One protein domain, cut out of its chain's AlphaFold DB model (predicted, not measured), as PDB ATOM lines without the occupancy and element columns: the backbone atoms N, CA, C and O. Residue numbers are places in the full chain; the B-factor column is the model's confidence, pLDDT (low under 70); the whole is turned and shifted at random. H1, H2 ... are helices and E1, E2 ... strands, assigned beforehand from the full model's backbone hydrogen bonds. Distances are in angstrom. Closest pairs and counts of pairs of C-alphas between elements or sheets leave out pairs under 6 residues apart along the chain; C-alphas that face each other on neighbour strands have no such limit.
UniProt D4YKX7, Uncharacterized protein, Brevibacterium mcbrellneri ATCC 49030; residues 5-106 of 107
ATOM      1  N   ASP A   5      13.850 -12.762 162.732       67.25
ATOM      2  CA  ASP A   5      14.424 -11.768 161.818       67.25
ATOM      3  C   ASP A   5      15.815 -11.273 162.241       67.25
ATOM      4  O   ASP A   5      16.652 -10.961 161.393       67.25
ATOM      5  N   GLU A   6      16.086 -11.173 163.544       70.62
ATOM      6  CA  GLU A   6      17.409 -10.812 164.065       70.62
ATOM      7  C   GLU A   6      18.391 -11.975 163.948       70.62
ATOM      8  O   GLU A   6      19.549 -11.772 163.579       70.62
ATOM      9  N   LEU A   7      17.915 -13.201 164.170       71.88
ATOM     10  CA  LEU A   7      18.705 -14.407 163.954       71.88
ATOM     11  C   LEU A   7      19.056 -14.551 162.467       71.88
ATOM     12  O   LEU A   7      20.208 -14.765 162.117       71.88
ATOM     13  N   GLU A   8      18.150 -14.309 161.528       77.00
ATOM     14  CA  GLU A   8      18.500 -14.397 160.106       77.00
ATOM     15  C   GLU A   8      19.614 -13.438 159.648       77.00
ATOM     16  O   GLU A   8      20.254 -13.694 158.620       77.00
ATOM     17  N   LYS A   9      19.869 -12.344 160.376       83.31
ATOM     18  CA  LYS A   9      20.916 -11.376 160.017       83.31
ATOM     19  C   LYS A   9      22.315 -11.938 160.226       83.31
ATOM     20  O   LYS A   9      23.153 -11.769 159.343       83.31
ATOM     21  N   VAL A  10      22.570 -12.665 161.315       85.44
ATOM     22  CA  VAL A  10      23.938 -13.097 161.667       85.44
ATOM     23  C   VAL A  10      24.563 -14.013 160.600       85.44
ATOM     24  O   VAL A  10      25.691 -13.749 160.180       85.44
ATOM     25  N   PRO A  11      23.880 -15.046 160.062       85.69
ATOM     26  CA  PRO A  11      24.456 -15.887 159.023       85.69
ATOM     27  C   PRO A  11      24.605 -15.152 157.690       85.69
ATOM     28  O   PRO A  11      25.550 -15.429 156.952       85.69
ATOM     29  N   LYS A  12      23.703 -14.206 157.380       88.69
ATOM     30  CA  LYS A  12      23.797 -13.351 156.184       88.69
ATOM     31  C   LYS A  12      25.010 -12.422 156.278       88.69
ATOM     32  O   LYS A  12      25.772 -12.316 155.320       88.69
ATOM     33  N   GLU A  13      25.238 -11.810 157.436       89.88
ATOM     34  CA  GLU A  13      26.417 -10.985 157.709       89.88
ATOM     35  C   GLU A  13      27.706 -11.804 157.644       89.88
ATOM     36  O   GLU A  13      28.653 -11.392 156.972       89.88
ATOM     37  N   PHE A  14      27.725 -12.992 158.255       88.56
ATOM     38  CA  PHE A  14      28.855 -13.919 158.182       88.56
ATOM     39  C   PHE A  14      29.164 -14.333 156.734       88.56
ATOM     40  O   PHE A  14      30.314 -14.259 156.296       88.56
ATOM     41  N   ALA A  15      28.139 -14.693 155.950       90.25
ATOM     42  CA  ALA A  15      28.289 -14.993 154.527       90.25
ATOM     43  C   ALA A  15      28.852 -13.792 153.750       90.25
ATOM     44  O   ALA A  15      29.753 -13.967 152.929       90.25
ATOM     45  N   GLY A  16      28.374 -12.579 154.038       90.94
ATOM     46  CA  GLY A  16      28.853 -11.343 153.421       90.94
ATOM     47  C   GLY A  16      30.308 -11.014 153.765       90.94
ATOM     48  O   GLY A  16      31.073 -10.620 152.887       90.94
ATOM     49  N   GLN A  17      30.722 -11.200 155.020       90.12
ATOM     50  CA  GLN A  17      32.117 -11.023 155.434       90.12
ATOM     51  C   GLN A  17      33.037 -12.023 154.728       90.12
ATOM     52  O   GLN A  17      34.046 -11.622 154.150       90.12
ATOM     53  N   LEU A  18      32.661 -13.304 154.707       88.50
ATOM     54  CA  LEU A  18      33.442 -14.338 154.036       88.50
ATOM     55  C   LEU A  18      33.519 -14.085 152.521       88.50
ATOM     56  O   LEU A  18      34.597 -14.177 151.944       88.50
ATOM     57  N   ALA A  19      32.412 -13.693 151.887       89.94
ATOM     58  CA  ALA A  19      32.367 -13.332 150.471       89.94
ATOM     59  C   ALA A  19      33.321 -12.177 150.131       89.94
ATOM     60  O   ALA A  19      34.063 -12.264 149.152       89.94
ATOM     61  N   ARG A  20      33.360 -11.121 150.959       89.94
ATOM     62  CA  ARG A  20      34.308 -10.005 150.791       89.94
ATOM     63  C   ARG A  20      35.756 -10.471 150.892       89.94
ATOM     64  O   ARG A  20      36.555 -10.138 150.021       89.94
ATOM     65  N   SER A  21      36.075 -11.277 151.903       87.19
ATOM     66  CA  SER A  21      37.422 -11.826 152.069       87.19
ATOM     67  C   SER A  21      37.838 -12.685 150.877       87.19
ATOM     68  O   SER A  21      38.955 -12.549 150.400       87.19
ATOM     69  N   LEU A  22      36.944 -13.528 150.350       85.38
ATOM     70  CA  LEU A  22      37.235 -14.354 149.175       85.38
ATOM     71  C   LEU A  22      37.376 -13.527 147.893       85.38
ATOM     72  O   LEU A  22      38.254 -13.811 147.084       85.38
ATOM     73  N   SER A  23      36.561 -12.483 147.732       87.19
ATOM     74  CA  SER A  23      36.623 -11.584 146.572       87.19
ATOM     75  C   SER A  23      37.946 -10.821 146.490       87.19
ATOM     76  O   SER A  23      38.376 -10.483 145.396       87.19
ATOM     77  N   ALA A  24      38.638 -10.603 147.616       84.19
ATOM     78  CA  ALA A  24      39.975 -10.003 147.618       84.19
ATOM     79  C   ALA A  24      41.041 -10.880 146.927       84.19
ATOM     80  O   ALA A  24      42.092 -10.376 146.538       84.19
ATOM     81  N   PHE A  25      40.777 -12.182 146.781       78.81
ATOM     82  CA  PHE A  25      41.676 -13.143 146.137       78.81
ATOM     83  C   PHE A  25      41.118 -13.698 144.819       78.81
ATOM     84  O   PHE A  25      41.859 -14.314 144.056       78.81
ATOM     85  N   ALA A  26      39.828 -13.513 144.551       82.44
ATOM     86  CA  ALA A  26      39.174 -14.001 143.346       82.44
ATOM     87  C   ALA A  26      39.270 -12.989 142.196       82.44
ATOM     88  O   ALA A  26      39.410 -11.786 142.399       82.44
ATOM     89  N   ASP A  27      39.131 -13.479 140.964       75.38
ATOM     90  CA  ASP A  27      39.029 -12.623 139.772       75.38
ATOM     91  C   ASP A  27      37.652 -11.950 139.627       75.38
ATOM     92  O   ASP A  27      37.414 -11.199 138.679       75.38
ATOM     93  N   SER A  28      36.709 -12.265 140.515       80.31
ATOM     94  CA  SER A  28      35.326 -11.807 140.455       80.31
ATOM     95  C   SER A  28      34.727 -11.642 141.848       80.31
ATOM     96  O   SER A  28      35.251 -12.149 142.843       80.31
ATOM     97  N   ASN A  29      33.590 -10.948 141.910       84.06
ATOM     98  CA  ASN A  29      32.803 -10.876 143.132       84.06
ATOM     99  C   ASN A  29      32.263 -12.261 143.491       84.06
ATOM    100  O   ASN A  29      31.501 -12.875 142.743       84.06
ATOM    101  N   VAL A  30      32.658 -12.734 144.667       86.94
ATOM    102  CA  VAL A  30      32.222 -14.010 145.220       86.94
ATOM    103  C   VAL A  30      30.876 -13.826 145.893       86.94
ATOM    104  O   VAL A  30      30.725 -12.990 146.779       86.94
ATOM    105  N   GLU A  31      29.909 -14.662 145.533       88.44
ATOM    106  CA  GLU A  31      28.618 -14.712 146.211       88.44
ATOM    107  C   GLU A  31      28.531 -15.935 147.123       88.44
ATOM    108  O   GLU A  31      28.597 -17.085 146.676       88.44
ATOM    109  N   LEU A  32      28.320 -15.687 148.415       89.06
ATOM    110  CA  LEU A  32      27.955 -16.712 149.384       89.06
ATOM    111  C   LEU A  32      26.525 -16.496 149.851       89.06
ATOM    112  O   LEU A  32      26.086 -15.369 150.059       89.06
ATOM    113  N   ARG A  33      25.802 -17.601 150.035       88.62
ATOM    114  CA  ARG A  33      24.439 -17.584 150.564       88.62
ATOM    115  C   ARG A  33      24.402 -18.268 151.913       88.62
ATOM    116  O   ARG A  33      24.980 -19.342 152.070       88.62
ATOM    117  N   ALA A  34      23.674 -17.658 152.837       89.25
ATOM    118  CA  ALA A  34      23.199 -18.302 154.046       89.25
ATOM    119  C   ALA A  34      21.805 -18.885 153.793       89.25
ATOM    120  O   ALA A  34      20.938 -18.206 153.245       89.25
ATOM    121  N   ILE A  35      21.616 -20.152 154.149       88.19
ATOM    122  CA  ILE A  35      20.350 -20.875 154.038       88.19
ATOM    123  C   ILE A  35      19.982 -21.335 155.443       88.19
ATOM    124  O   ILE A  35      20.639 -22.232 155.976       88.19
ATOM    125  N   THR A  36      18.962 -20.718 156.029       83.94
ATOM    126  CA  THR A  36      18.432 -21.071 157.349       83.94
ATOM    127  C   THR A  36      17.313 -22.100 157.198       83.94
ATOM    128  O   THR A  36      16.483 -21.996 156.301       83.94
ATOM    129  N   TYR A  37      17.305 -23.104 158.069       82.44
ATOM    130  CA  TYR A  37      16.296 -24.154 158.146       82.44
ATOM    131  C   TYR A  37      15.540 -23.998 159.468       82.44
ATOM    132  O   TYR A  37      16.050 -24.408 160.514       82.44
ATOM    133  N   GLU A  38      14.346 -23.407 159.421       75.94
ATOM    134  CA  GLU A  38      13.550 -23.060 160.610       75.94
ATOM    135  C   GLU A  38      13.251 -24.271 161.502       75.94
ATOM    136  O   GLU A  38      13.473 -24.214 162.711       75.94
ATOM    137  N   GLU A  39      12.853 -25.395 160.900       78.00
ATOM    138  CA  GLU A  39      12.499 -26.634 161.612       78.00
ATOM    139  C   GLU A  39      13.631 -27.174 162.491       78.00
ATOM    140  O   GLU A  39      13.396 -27.813 163.511       78.00
ATOM    141  N   THR A  40      14.880 -26.937 162.084       75.81
ATOM    142  CA  THR A  40      16.056 -27.503 162.756       75.81
ATOM    143  C   THR A  40      16.922 -26.453 163.433       75.81
ATOM    144  O   THR A  40      17.916 -26.822 164.056       75.81
ATOM    145  N   GLN A  41      16.583 -25.165 163.299       76.25
ATOM    146  CA  GLN A  41      17.401 -24.042 163.772       76.25
ATOM    147  C   GLN A  41      18.864 -24.136 163.293       76.25
ATOM    148  O   GLN A  41      19.808 -23.726 163.974       76.25
ATOM    149  N   LYS A  42      19.064 -24.713 162.100       81.50
ATOM    150  CA  LYS A  42      20.373 -24.864 161.454       81.50
ATOM    151  C   LYS A  42      20.505 -23.869 160.323       81.50
ATOM    152  O   LYS A  42      19.535 -23.544 159.650       81.50
ATOM    153  N   CYS A  43      21.731 -23.449 160.053       86.31
ATOM    154  CA  CYS A  43      22.045 -22.639 158.889       86.31
ATOM    155  C   CYS A  43      23.228 -23.232 158.126       86.31
ATOM    156  O   CYS A  43      24.155 -23.789 158.712       86.31
ATOM    157  N   VAL A  44      23.212 -23.109 156.801       87.56
ATOM    158  CA  VAL A  44      24.331 -23.474 155.934       87.56
ATOM    159  C   VAL A  44      24.792 -22.252 155.154       87.56
ATOM    160  O   VAL A  44      24.001 -21.644 154.439       87.56
ATOM    161  N   VAL A  45      26.082 -21.927 155.244       88.75
ATOM    162  CA  VAL A  45      26.725 -20.900 154.414       88.75
ATOM    163  C   VAL A  45      27.565 -21.567 153.330       88.75
ATOM    164  O   VAL A  45      28.430 -22.395 153.625       88.75
ATOM    165  N   THR A  46      27.281 -21.257 152.062       86.94
ATOM    166  CA  THR A  46      27.898 -21.928 150.903       86.94
ATOM    167  C   THR A  46      27.807 -21.101 149.612       86.94
ATOM    168  O   THR A  46      26.920 -20.265 149.456       86.94
ATOM    169  N   ASN A  47      28.683 -21.394 148.645       83.75
ATOM    170  CA  ASN A  47      28.599 -20.937 147.249       83.75
ATOM    171  C   ASN A  47      27.803 -21.899 146.337       83.75
ATOM    172  O   ASN A  47      27.966 -21.883 145.118       83.75
ATOM    173  N   ARG A  48      26.976 -22.786 146.912       78.44
ATOM    174  CA  ARG A  48      26.206 -23.818 146.186       78.44
ATOM    175  C   ARG A  48      27.071 -24.820 145.410       78.44
ATOM    176  O   ARG A  48      26.616 -25.370 144.416       78.44
ATOM    177  N   GLY A  49      28.316 -25.035 145.832       68.75
ATOM    178  CA  GLY A  49      29.217 -25.986 145.176       68.75
ATOM    179  C   GLY A  49      29.760 -25.516 143.825       68.75
ATOM    180  O   GLY A  49      30.506 -26.256 143.200       68.75
ATOM    181  N   LYS A  50      29.455 -24.282 143.392       73.00
ATOM    182  CA  LYS A  50      29.968 -23.723 142.130       73.00
ATOM    183  C   LYS A  50      31.484 -23.513 142.124       73.00
ATOM    184  O   LYS A  50      32.061 -23.329 141.061       73.00
ATOM    185  N   GLY A  51      32.115 -23.533 143.298       77.25
ATOM    186  CA  GLY A  51      33.513 -23.150 143.429       77.25
ATOM    187  C   GLY A  51      33.712 -21.641 143.266       77.25
ATOM    188  O   GLY A  51      32.842 -20.914 142.795       77.25
ATOM    189  N   VAL A  52      34.839 -21.148 143.758       83.94
ATOM    190  CA  VAL A  52      35.313 -19.779 143.582       83.94
ATOM    191  C   VAL A  52      36.613 -19.870 142.808       83.94
ATOM    192  O   VAL A  52      37.565 -20.469 143.306       83.94
ATOM    193  N   SER A  53      36.652 -19.294 141.612       85.44
ATOM    194  CA  SER A  53      37.875 -19.254 140.812       85.44
ATOM    195  C   SER A  53      38.868 -18.259 141.406       85.44
ATOM    196  O   SER A  53      38.545 -17.091 141.626       85.44
ATOM    197  N   VAL A  54      40.086 -18.730 141.647       83.81
ATOM    198  CA  VAL A  54      41.199 -17.969 142.217       83.81
ATOM    199  C   VAL A  54      42.412 -18.170 141.314       83.81
ATOM    200  O   VAL A  54      42.766 -19.304 140.987       83.81
ATOM    201  N   LYS A  55      43.088 -17.086 140.924       79.69
ATOM    202  CA  LYS A  55      44.367 -17.181 140.208       79.69
ATOM    203  C   LYS A  55      45.516 -17.341 141.188       79.69
ATOM    204  O   LYS A  55      45.793 -16.466 142.006       79.69
ATOM    205  N   ALA A  56      46.240 -18.443 141.059       74.50
ATOM    206  CA  ALA A  56      47.539 -18.599 141.686       74.50
ATOM    207  C   ALA A  56      48.631 -17.874 140.881       74.50
ATOM    208  O   ALA A  56      48.475 -17.526 139.704       74.50
ATOM    209  N   LYS A  57      49.784 -17.656 141.527       69.75
ATOM    210  CA  LYS A  57      50.973 -17.108 140.859       69.75
ATOM    211  C   LYS A  57      51.301 -17.941 139.611       69.75
ATOM    212  O   LYS A  57      51.198 -19.163 139.639       69.75
ATOM    213  N   ARG A  58      51.744 -17.266 138.542       73.56
ATOM    214  CA  ARG A  58      52.063 -17.852 137.220       73.56
ATOM    215  C   ARG A  58      50.855 -18.338 136.398       73.56
ATOM    216  O   ARG A  58      51.037 -19.120 135.474       73.56
ATOM    217  N   GLY A  59      49.645 -17.858 136.693       70.62
ATOM    218  CA  GLY A  59      48.468 -18.080 135.839       70.62
ATOM    219  C   GLY A  59      47.762 -19.421 136.044       70.62
ATOM    220  O   GLY A  59      46.870 -19.758 135.270       70.62
ATOM    221  N   ALA A  60      48.126 -20.180 137.081       74.50
ATOM    222  CA  ALA A  60      47.393 -21.384 137.447       74.50
ATOM    223  C   ALA A  60      45.994 -21.016 137.968       74.50
ATOM    224  O   ALA A  60      45.851 -20.141 138.825       74.50
ATOM    225  N   SER A  61      44.967 -21.688 137.448       81.88
ATOM    226  CA  SER A  61      43.588 -21.547 137.919       81.88
ATOM    227  C   SER A  61      43.338 -22.537 139.049       81.88
ATOM    228  O   SER A  61      43.633 -23.724 138.904       81.88
ATOM    229  N   LEU A  62      42.823 -22.051 140.172       84.69
ATOM    230  CA  LEU A  62      42.398 -22.849 141.314       84.69
ATOM    231  C   LEU A  62      40.911 -22.627 141.552       84.69
ATOM    232  O   LEU A  62      40.405 -21.523 141.356       84.69
ATOM    233  N   THR A  63      40.229 -23.653 142.046       86.81
ATOM    234  CA  THR A  63      38.843 -23.529 142.492       86.81
ATOM    235  C   THR A  63      38.763 -23.783 143.989       86.81
ATOM    236  O   THR A  63      39.146 -24.843 144.476       86.81
ATOM    237  N   LEU A  64      38.249 -22.805 144.729       85.69
ATOM    238  CA  LEU A  64      38.018 -22.869 146.166       85.69
ATOM    239  C   LEU A  64      36.545 -23.172 146.455       85.69
ATOM    240  O   LEU A  64      35.644 -22.474 145.999       85.69
ATOM    241  N   THR A  65      36.281 -24.180 147.272       85.12
ATOM    242  CA  THR A  65      34.943 -24.478 147.789       85.12
ATOM    243  C   THR A  65      34.914 -24.258 149.292       85.12
ATOM    244  O   THR A  65      35.843 -24.627 150.010       85.12
ATOM    245  N   VAL A  66      33.840 -23.623 149.766       86.31
ATOM    246  CA  VAL A  66      33.629 -23.338 151.186       86.31
ATOM    247  C   VAL A  66      32.226 -23.758 151.601       86.31
ATOM    248  O   VAL A  66      31.235 -23.491 150.908       86.31
ATOM    249  N   ARG A  67      32.134 -24.425 152.750       87.88
ATOM    250  CA  ARG A  67      30.868 -24.829 153.352       87.88
ATOM    251  C   ARG A  67      30.955 -24.756 154.867       87.88
ATOM    252  O   ARG A  67      31.790 -25.418 155.473       87.88
ATOM    253  N   TYR A  68      30.029 -24.022 155.467       88.12
ATOM    254  CA  TYR A  68      29.872 -23.932 156.914       88.12
ATOM    255  C   TYR A  68      28.477 -24.420 157.285       88.12
ATOM    256  O   TYR A  68      27.488 -23.944 156.731       88.12
ATOM    257  N   LYS A  69      28.399 -25.403 158.180       86.75
ATOM    258  CA  LYS A  69      27.164 -25.837 158.836       86.75
ATOM    259  C   LYS A  69      27.159 -25.243 160.232       86.75
ATOM    260  O   LYS A  69      28.102 -25.468 160.989       86.75
ATOM    261  N   CYS A  70      26.093 -24.543 160.565       87.38
ATOM    262  CA  CYS A  70      25.954 -23.817 161.811       87.38
ATOM    263  C   CYS A  70      24.633 -24.164 162.501       87.38
ATOM    264  O   CYS A  70      23.682 -24.611 161.852       87.38
ATOM    265  N   SER A  71      24.575 -23.922 163.804       86.25
ATOM    266  CA  SER A  71      23.350 -23.891 164.602       86.25
ATOM    267  C   SER A  71      23.310 -22.626 165.443       86.25
ATOM    268  O   SER A  71      24.332 -21.971 165.657       86.25
ATOM    269  N   TRP A  72      22.126 -22.307 165.940       80.69
ATOM    270  CA  TRP A  72      21.954 -21.268 166.942       80.69
ATOM    271  C   TRP A  72      22.414 -21.740 168.318       80.69
ATOM    272  O   TRP A  72      22.116 -22.869 168.706       80.69
ATOM    273  N   ASP A  73      23.149 -20.884 169.029       75.19
ATOM    274  CA  ASP A  73      23.472 -21.085 170.441       75.19
ATOM    275  C   ASP A  73      22.486 -20.303 171.322       75.19
ATOM    276  O   ASP A  73      22.285 -19.094 171.147       75.19
ATOM    277  N   SER A  74      21.814 -21.012 172.230       60.03
ATOM    278  CA  SER A  74      20.637 -20.526 172.955       60.03
ATOM    279  C   SER A  74      20.957 -19.517 174.052       60.03
ATOM    280  O   SER A  74      20.092 -18.720 174.401       60.03
ATOM    281  N   GLU A  75      22.175 -19.527 174.597       58.47
ATOM    282  CA  GLU A  75      22.517 -18.667 175.740       58.47
ATOM    283  C   GLU A  75      22.792 -17.212 175.340       58.47
ATOM    284  O   GLU A  75      22.780 -16.326 176.192       58.47
ATOM    285  N   SER A  76      23.028 -16.934 174.054       57.72
ATOM    286  CA  SER A  76      23.500 -15.605 173.635       57.72
ATOM    287  C   SER A  76      23.271 -15.241 172.160       57.72
ATOM    288  O   SER A  76      23.758 -14.211 171.696       57.72
ATOM    289  N   SER A  77      22.487 -16.034 171.417       63.91
ATOM    290  CA  SER A  77      22.141 -15.760 170.008       63.91
ATOM    291  C   SER A  77      23.356 -15.664 169.073       63.91
ATOM    292  O   SER A  77      23.293 -15.036 168.017       63.91
ATOM    293  N   TYR A  78      24.467 -16.311 169.430       71.31
ATOM    294  CA  TYR A  78      25.617 -16.443 168.543       71.31
ATOM    295  C   TYR A  78      25.423 -17.596 167.554       71.31
ATOM    296  O   TYR A  78      24.722 -18.580 167.813       71.31
ATOM    297  N   LEU A  79      26.081 -17.475 166.401       79.81
ATOM    298  CA  LEU A  79      26.128 -18.528 165.396       79.81
ATOM    299  C   LEU A  79      27.238 -19.525 165.751       79.81
ATOM    300  O   LEU A  79      28.422 -19.231 165.587       79.81
ATOM    301  N   LYS A  80      26.866 -20.728 166.192       85.38
ATOM    302  CA  LYS A  80      27.818 -21.809 166.465       85.38
ATOM    303  C   LYS A  80      28.140 -22.555 165.173       85.38
ATOM    304  O   LYS A  80      27.254 -23.139 164.549       85.38
ATOM    305  N   VAL A  81      29.410 -22.578 164.769       86.19
ATOM    306  CA  VAL A  81      29.868 -23.402 163.639       86.19
ATOM    307  C   VAL A  81      29.999 -24.852 164.105       86.19
ATOM    308  O   VAL A  81      30.847 -25.170 164.929       86.19
ATOM    309  N   LEU A  82      29.168 -25.740 163.558       86.38
ATOM    310  CA  LEU A  82      29.203 -27.180 163.835       86.38
ATOM    311  C   LEU A  82      30.239 -27.896 162.966       86.38
ATOM    312  O   LEU A  82      30.957 -28.780 163.426       86.38
ATOM    313  N   LYS A  83      30.296 -27.527 161.683       87.94
ATOM    314  CA  LYS A  83      31.270 -28.057 160.727       87.94
ATOM    315  C   LYS A  83      31.701 -26.970 159.755       87.94
ATOM    316  O   LYS A  83      30.845 -26.338 159.139       87.94
ATOM    317  N   SER A  84      33.002 -26.821 159.545       88.25
ATOM    318  CA  SER A  84      33.561 -26.075 158.418       88.25
ATOM    319  C   SER A  84      34.282 -27.029 157.472       88.25
ATOM    320  O   SER A  84      34.871 -28.029 157.882       88.25
ATOM    321  N   SER A  85      34.184 -26.754 156.178       87.88
ATOM    322  CA  SER A  85      34.894 -27.481 155.136       87.88
ATOM    323  C   SER A  85      35.367 -26.488 154.090       87.88
ATOM    324  O   SER A  85      34.570 -25.718 153.543       87.88
ATOM    325  N   VAL A  86      36.674 -26.499 153.854       87.31
ATOM    326  CA  VAL A  86      37.348 -25.697 152.840       87.31
ATOM    327  C   VAL A  86      38.188 -26.640 151.996       87.31
ATOM    328  O   VAL A  86      38.991 -27.397 152.537       87.31
ATOM    329  N   ALA A  87      38.007 -26.606 150.683       87.50
ATOM    330  CA  ALA A  87      38.776 -27.429 149.762       87.50
ATOM    331  C   ALA A  87      39.209 -26.614 148.549       87.50
ATOM    332  O   ALA A  87      38.432 -25.810 148.028       87.50
ATOM    333  N   VAL A  88      40.440 -26.841 148.098       85.75
ATOM    334  CA  VAL A  88      40.974 -26.231 146.880       85.75
ATOM    335  C   VAL A  88      41.385 -27.301 145.901       85.75
ATOM    336  O   VAL A  88      42.090 -28.239 146.260       85.75
ATOM    337  N   VAL A  89      40.963 -27.122 144.660       87.06
ATOM    338  CA  VAL A  89      41.217 -28.033 143.549       87.06
ATOM    339  C   VAL A  89      41.912 -27.294 142.405       87.06
ATOM    340  O   VAL A  89      41.846 -26.062 142.314       87.06
ATOM    341  N   ALA A  90      42.585 -28.042 141.533       84.75
ATOM    342  CA  ALA A  90      43.225 -27.488 140.347       84.75
ATOM    343  C   ALA A  90      42.211 -27.279 139.210       84.75
ATOM    344  O   ALA A  90      41.366 -28.130 138.940       84.75
ATOM    345  N   GLY A  91      42.342 -26.166 138.492       78.25
ATOM    346  CA  GLY A  91      41.514 -25.852 137.335       78.25
ATOM    347  C   GLY A  91      40.072 -25.452 137.686       78.25
ATOM    348  O   GLY A  91      39.736 -25.259 138.854       78.25
ATOM    349  N   PRO A  92      39.208 -25.296 136.667       67.50
ATOM    350  CA  PRO A  92      37.826 -24.827 136.818       67.50
ATOM    351  C   PRO A  92      36.842 -25.895 137.340       67.50
ATOM    352  O   PRO A  92      35.643 -25.637 137.402       67.50
ATOM    353  N   GLY A  93      37.312 -27.103 137.678       63.44
ATOM    354  CA  GLY A  93      36.456 -28.239 138.024       63.44
ATOM    355  C   GLY A  93      36.501 -28.592 139.507       63.44
ATOM    356  O   GLY A  93      37.477 -29.181 139.966       63.44
ATOM    357  N   ALA A  94      35.407 -28.311 140.224       58.38
ATOM    358  CA  ALA A  94      35.185 -28.686 141.628       58.38
ATOM    359  C   ALA A  94      35.136 -30.211 141.892       58.38
ATOM    360  O   ALA A  94      35.067 -30.616 143.049       58.38
ATOM    361  N   GLU A  95      35.158 -31.043 140.843       63.94
ATOM    362  CA  GLU A  95      35.038 -32.510 140.924       63.94
ATOM    363  C   GLU A  95      36.382 -33.260 140.961       63.94
ATOM    364  O   GLU A  95      36.395 -34.487 140.975       63.94
ATOM    365  N   SER A  96      37.515 -32.553 140.978       69.12
ATOM    366  CA  SER A  96      38.831 -33.186 141.146       69.12
ATOM    367  C   SER A  96      39.226 -33.318 142.619       69.12
ATOM    368  O   SER A  96      38.680 -32.635 143.490       69.12
ATOM    369  N   ASP A  97      40.183 -34.207 142.904       78.75
ATOM    370  CA  ASP A  97      40.704 -34.360 144.259       78.75
ATOM    371  C   ASP A  97      41.304 -33.039 144.767       78.75
ATOM    372  O   ASP A  97      42.021 -32.343 144.035       78.75
ATOM    373  N   PRO A  98      41.024 -32.663 146.026       82.81
ATOM    374  CA  PRO A  98      41.545 -31.431 146.581       82.81
ATOM    375  C   PRO A  98      43.063 -31.497 146.708       82.81
ATOM    376  O   PRO A  98      43.609 -32.407 147.328       82.81
ATOM    377  N   LEU A  99      43.734 -30.459 146.212       84.44
ATOM    378  CA  LEU A  99      45.142 -30.192 146.501       84.44
ATOM    379  C   LEU A  99      45.355 -30.011 148.005       84.44
ATOM    380  O   LEU A  99      46.372 -30.419 148.556       84.44
ATOM    381  N   PHE A 100      44.384 -29.376 148.664       84.50
ATOM    382  CA  PHE A 100      44.337 -29.239 150.110       84.50
ATOM    383  C   PHE A 100      42.897 -29.161 150.610       84.50
ATOM    384  O   PHE A 100      42.016 -28.585 149.963       84.50
ATOM    385  N   ARG A 101      42.671 -29.743 151.791       85.06
ATOM    386  CA  ARG A 101      41.378 -29.785 152.468       85.06
ATOM    387  C   ARG A 101      41.561 -29.487 153.950       85.06
ATOM    388  O   ARG A 101      42.380 -30.115 154.612       85.06
ATOM    389  N   TYR A 102      40.737 -28.583 154.461       84.56
ATOM    390  CA  TYR A 102      40.613 -28.296 155.883       84.56
ATOM    391  C   TYR A 102      39.186 -28.607 156.323       84.56
ATOM    392  O   TYR A 102      38.225 -28.074 155.764       84.56
ATOM    393  N   GLU A 103      39.052 -29.477 157.319       86.62
ATOM    394  CA  GLU A 103      37.778 -29.776 157.963       86.62
ATOM    395  C   GLU A 103      37.915 -29.552 159.464       86.62
ATOM    396  O   GLU A 103      38.802 -30.113 160.100       86.62
ATOM    397  N   VAL A 104      37.020 -28.742 160.026       84.31
ATOM    398  CA  VAL A 104      36.869 -28.615 161.475       84.31
ATOM    399  C   VAL A 104      35.478 -29.098 161.829       84.31
ATOM    400  O   VAL A 104      34.487 -28.681 161.226       84.31
ATOM    401  N   VAL A 105      35.417 -29.986 162.812       81.38
ATOM    402  CA  VAL A 105      34.179 -30.431 163.441       81.38
ATOM    403  C   VAL A 105      34.259 -29.961 164.882       81.38
ATOM    404  O   VAL A 105      35.226 -30.285 165.569       81.38
ATOM    405  N   ALA A 106      33.298 -29.144 165.309       73.88
ATOM    406  CA  ALA A 106      33.200 -28.789 166.715       73.88
ATOM    407  C   ALA A 106      32.864 -30.065 167.502       73.88
ATOM    408  O   ALA A 106      31.899 -30.752 167.153       73.88
TER     409      ALA A 106
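AT A GLANCE: This is residues 5 to 106 of the 107 residues of an uncharacterized protein of Brevibacterium mcbrellneri ATCC 49030 (UniProt D4YKX7). One twisted sheet of six strands has a single long helix, H1, over one face and no named helix over the other. The long strands E4 and E5 make its middle; E2 and E3 pair with different stretches on one side of E4, with E1 beyond E2, while E6 lies beyond E5. The printed part has 102 residues, with one named helix and six named strands in the order H1 E1 E2 E3 E4 E5 E6. The branched sheet is antiparallel, the class mixed, helices and strands. The whole is compact, with a radius of gyration of the C-alphas of 14.6 A, and only just elongated, spanning 48 by 24 by 19 A.

HOW THE PARTS SIT: E4, residues 61 to 72, and E5, residues 79 to 90, form a hairpin; N 67 and O 85 are 2.9 A apart, within hydrogen-bond range. On E4's other side are E2, residues 42 to 46, with N 45 and O 68 at 2.9 A, and E3, residues 52 to 55, with N 54 and O 62 at 2.8 A. E1, residues 33 to 37, forms a hairpin with E2, N 35 and O 44 at 2.8 A. E6, residues 100 to 105, forms one with E5, N 86 and O 102 at 2.9 A. E3, E4, E5 and E6 are a meander, each strand the antiparallel neighbour of the one before. H1, residues 5 to 23, is on the sheet at a height of 8.5 A, along the strands, at 20 degrees to E2 on the local plane. The closest C-alphas of H1 and E1 are those of Lys 12 and Ala 34, 5.4 A. In H1, 11 of 15 O i to N i+4 pairs are within hydrogen-bond range.

IN THESE COORDINATES: H1 begins at C-alpha 5 (14.424, -11.768, 161.818) and is 26.9 A long. E4 is 36.2 A long; E5, 31.6 A, bends by 66 degrees at residue 82. E6 ends at C-alpha 105 (34.179, -30.431, 163.441).

THE WHOLE: The C-alphas farthest apart, Arg 58 and Glu 75, are 48.6 A apart. The printed part has no cut and no long link. pLDDT is under 70 at residues 5, 49, 57, 74 to 77 and 92 to 96.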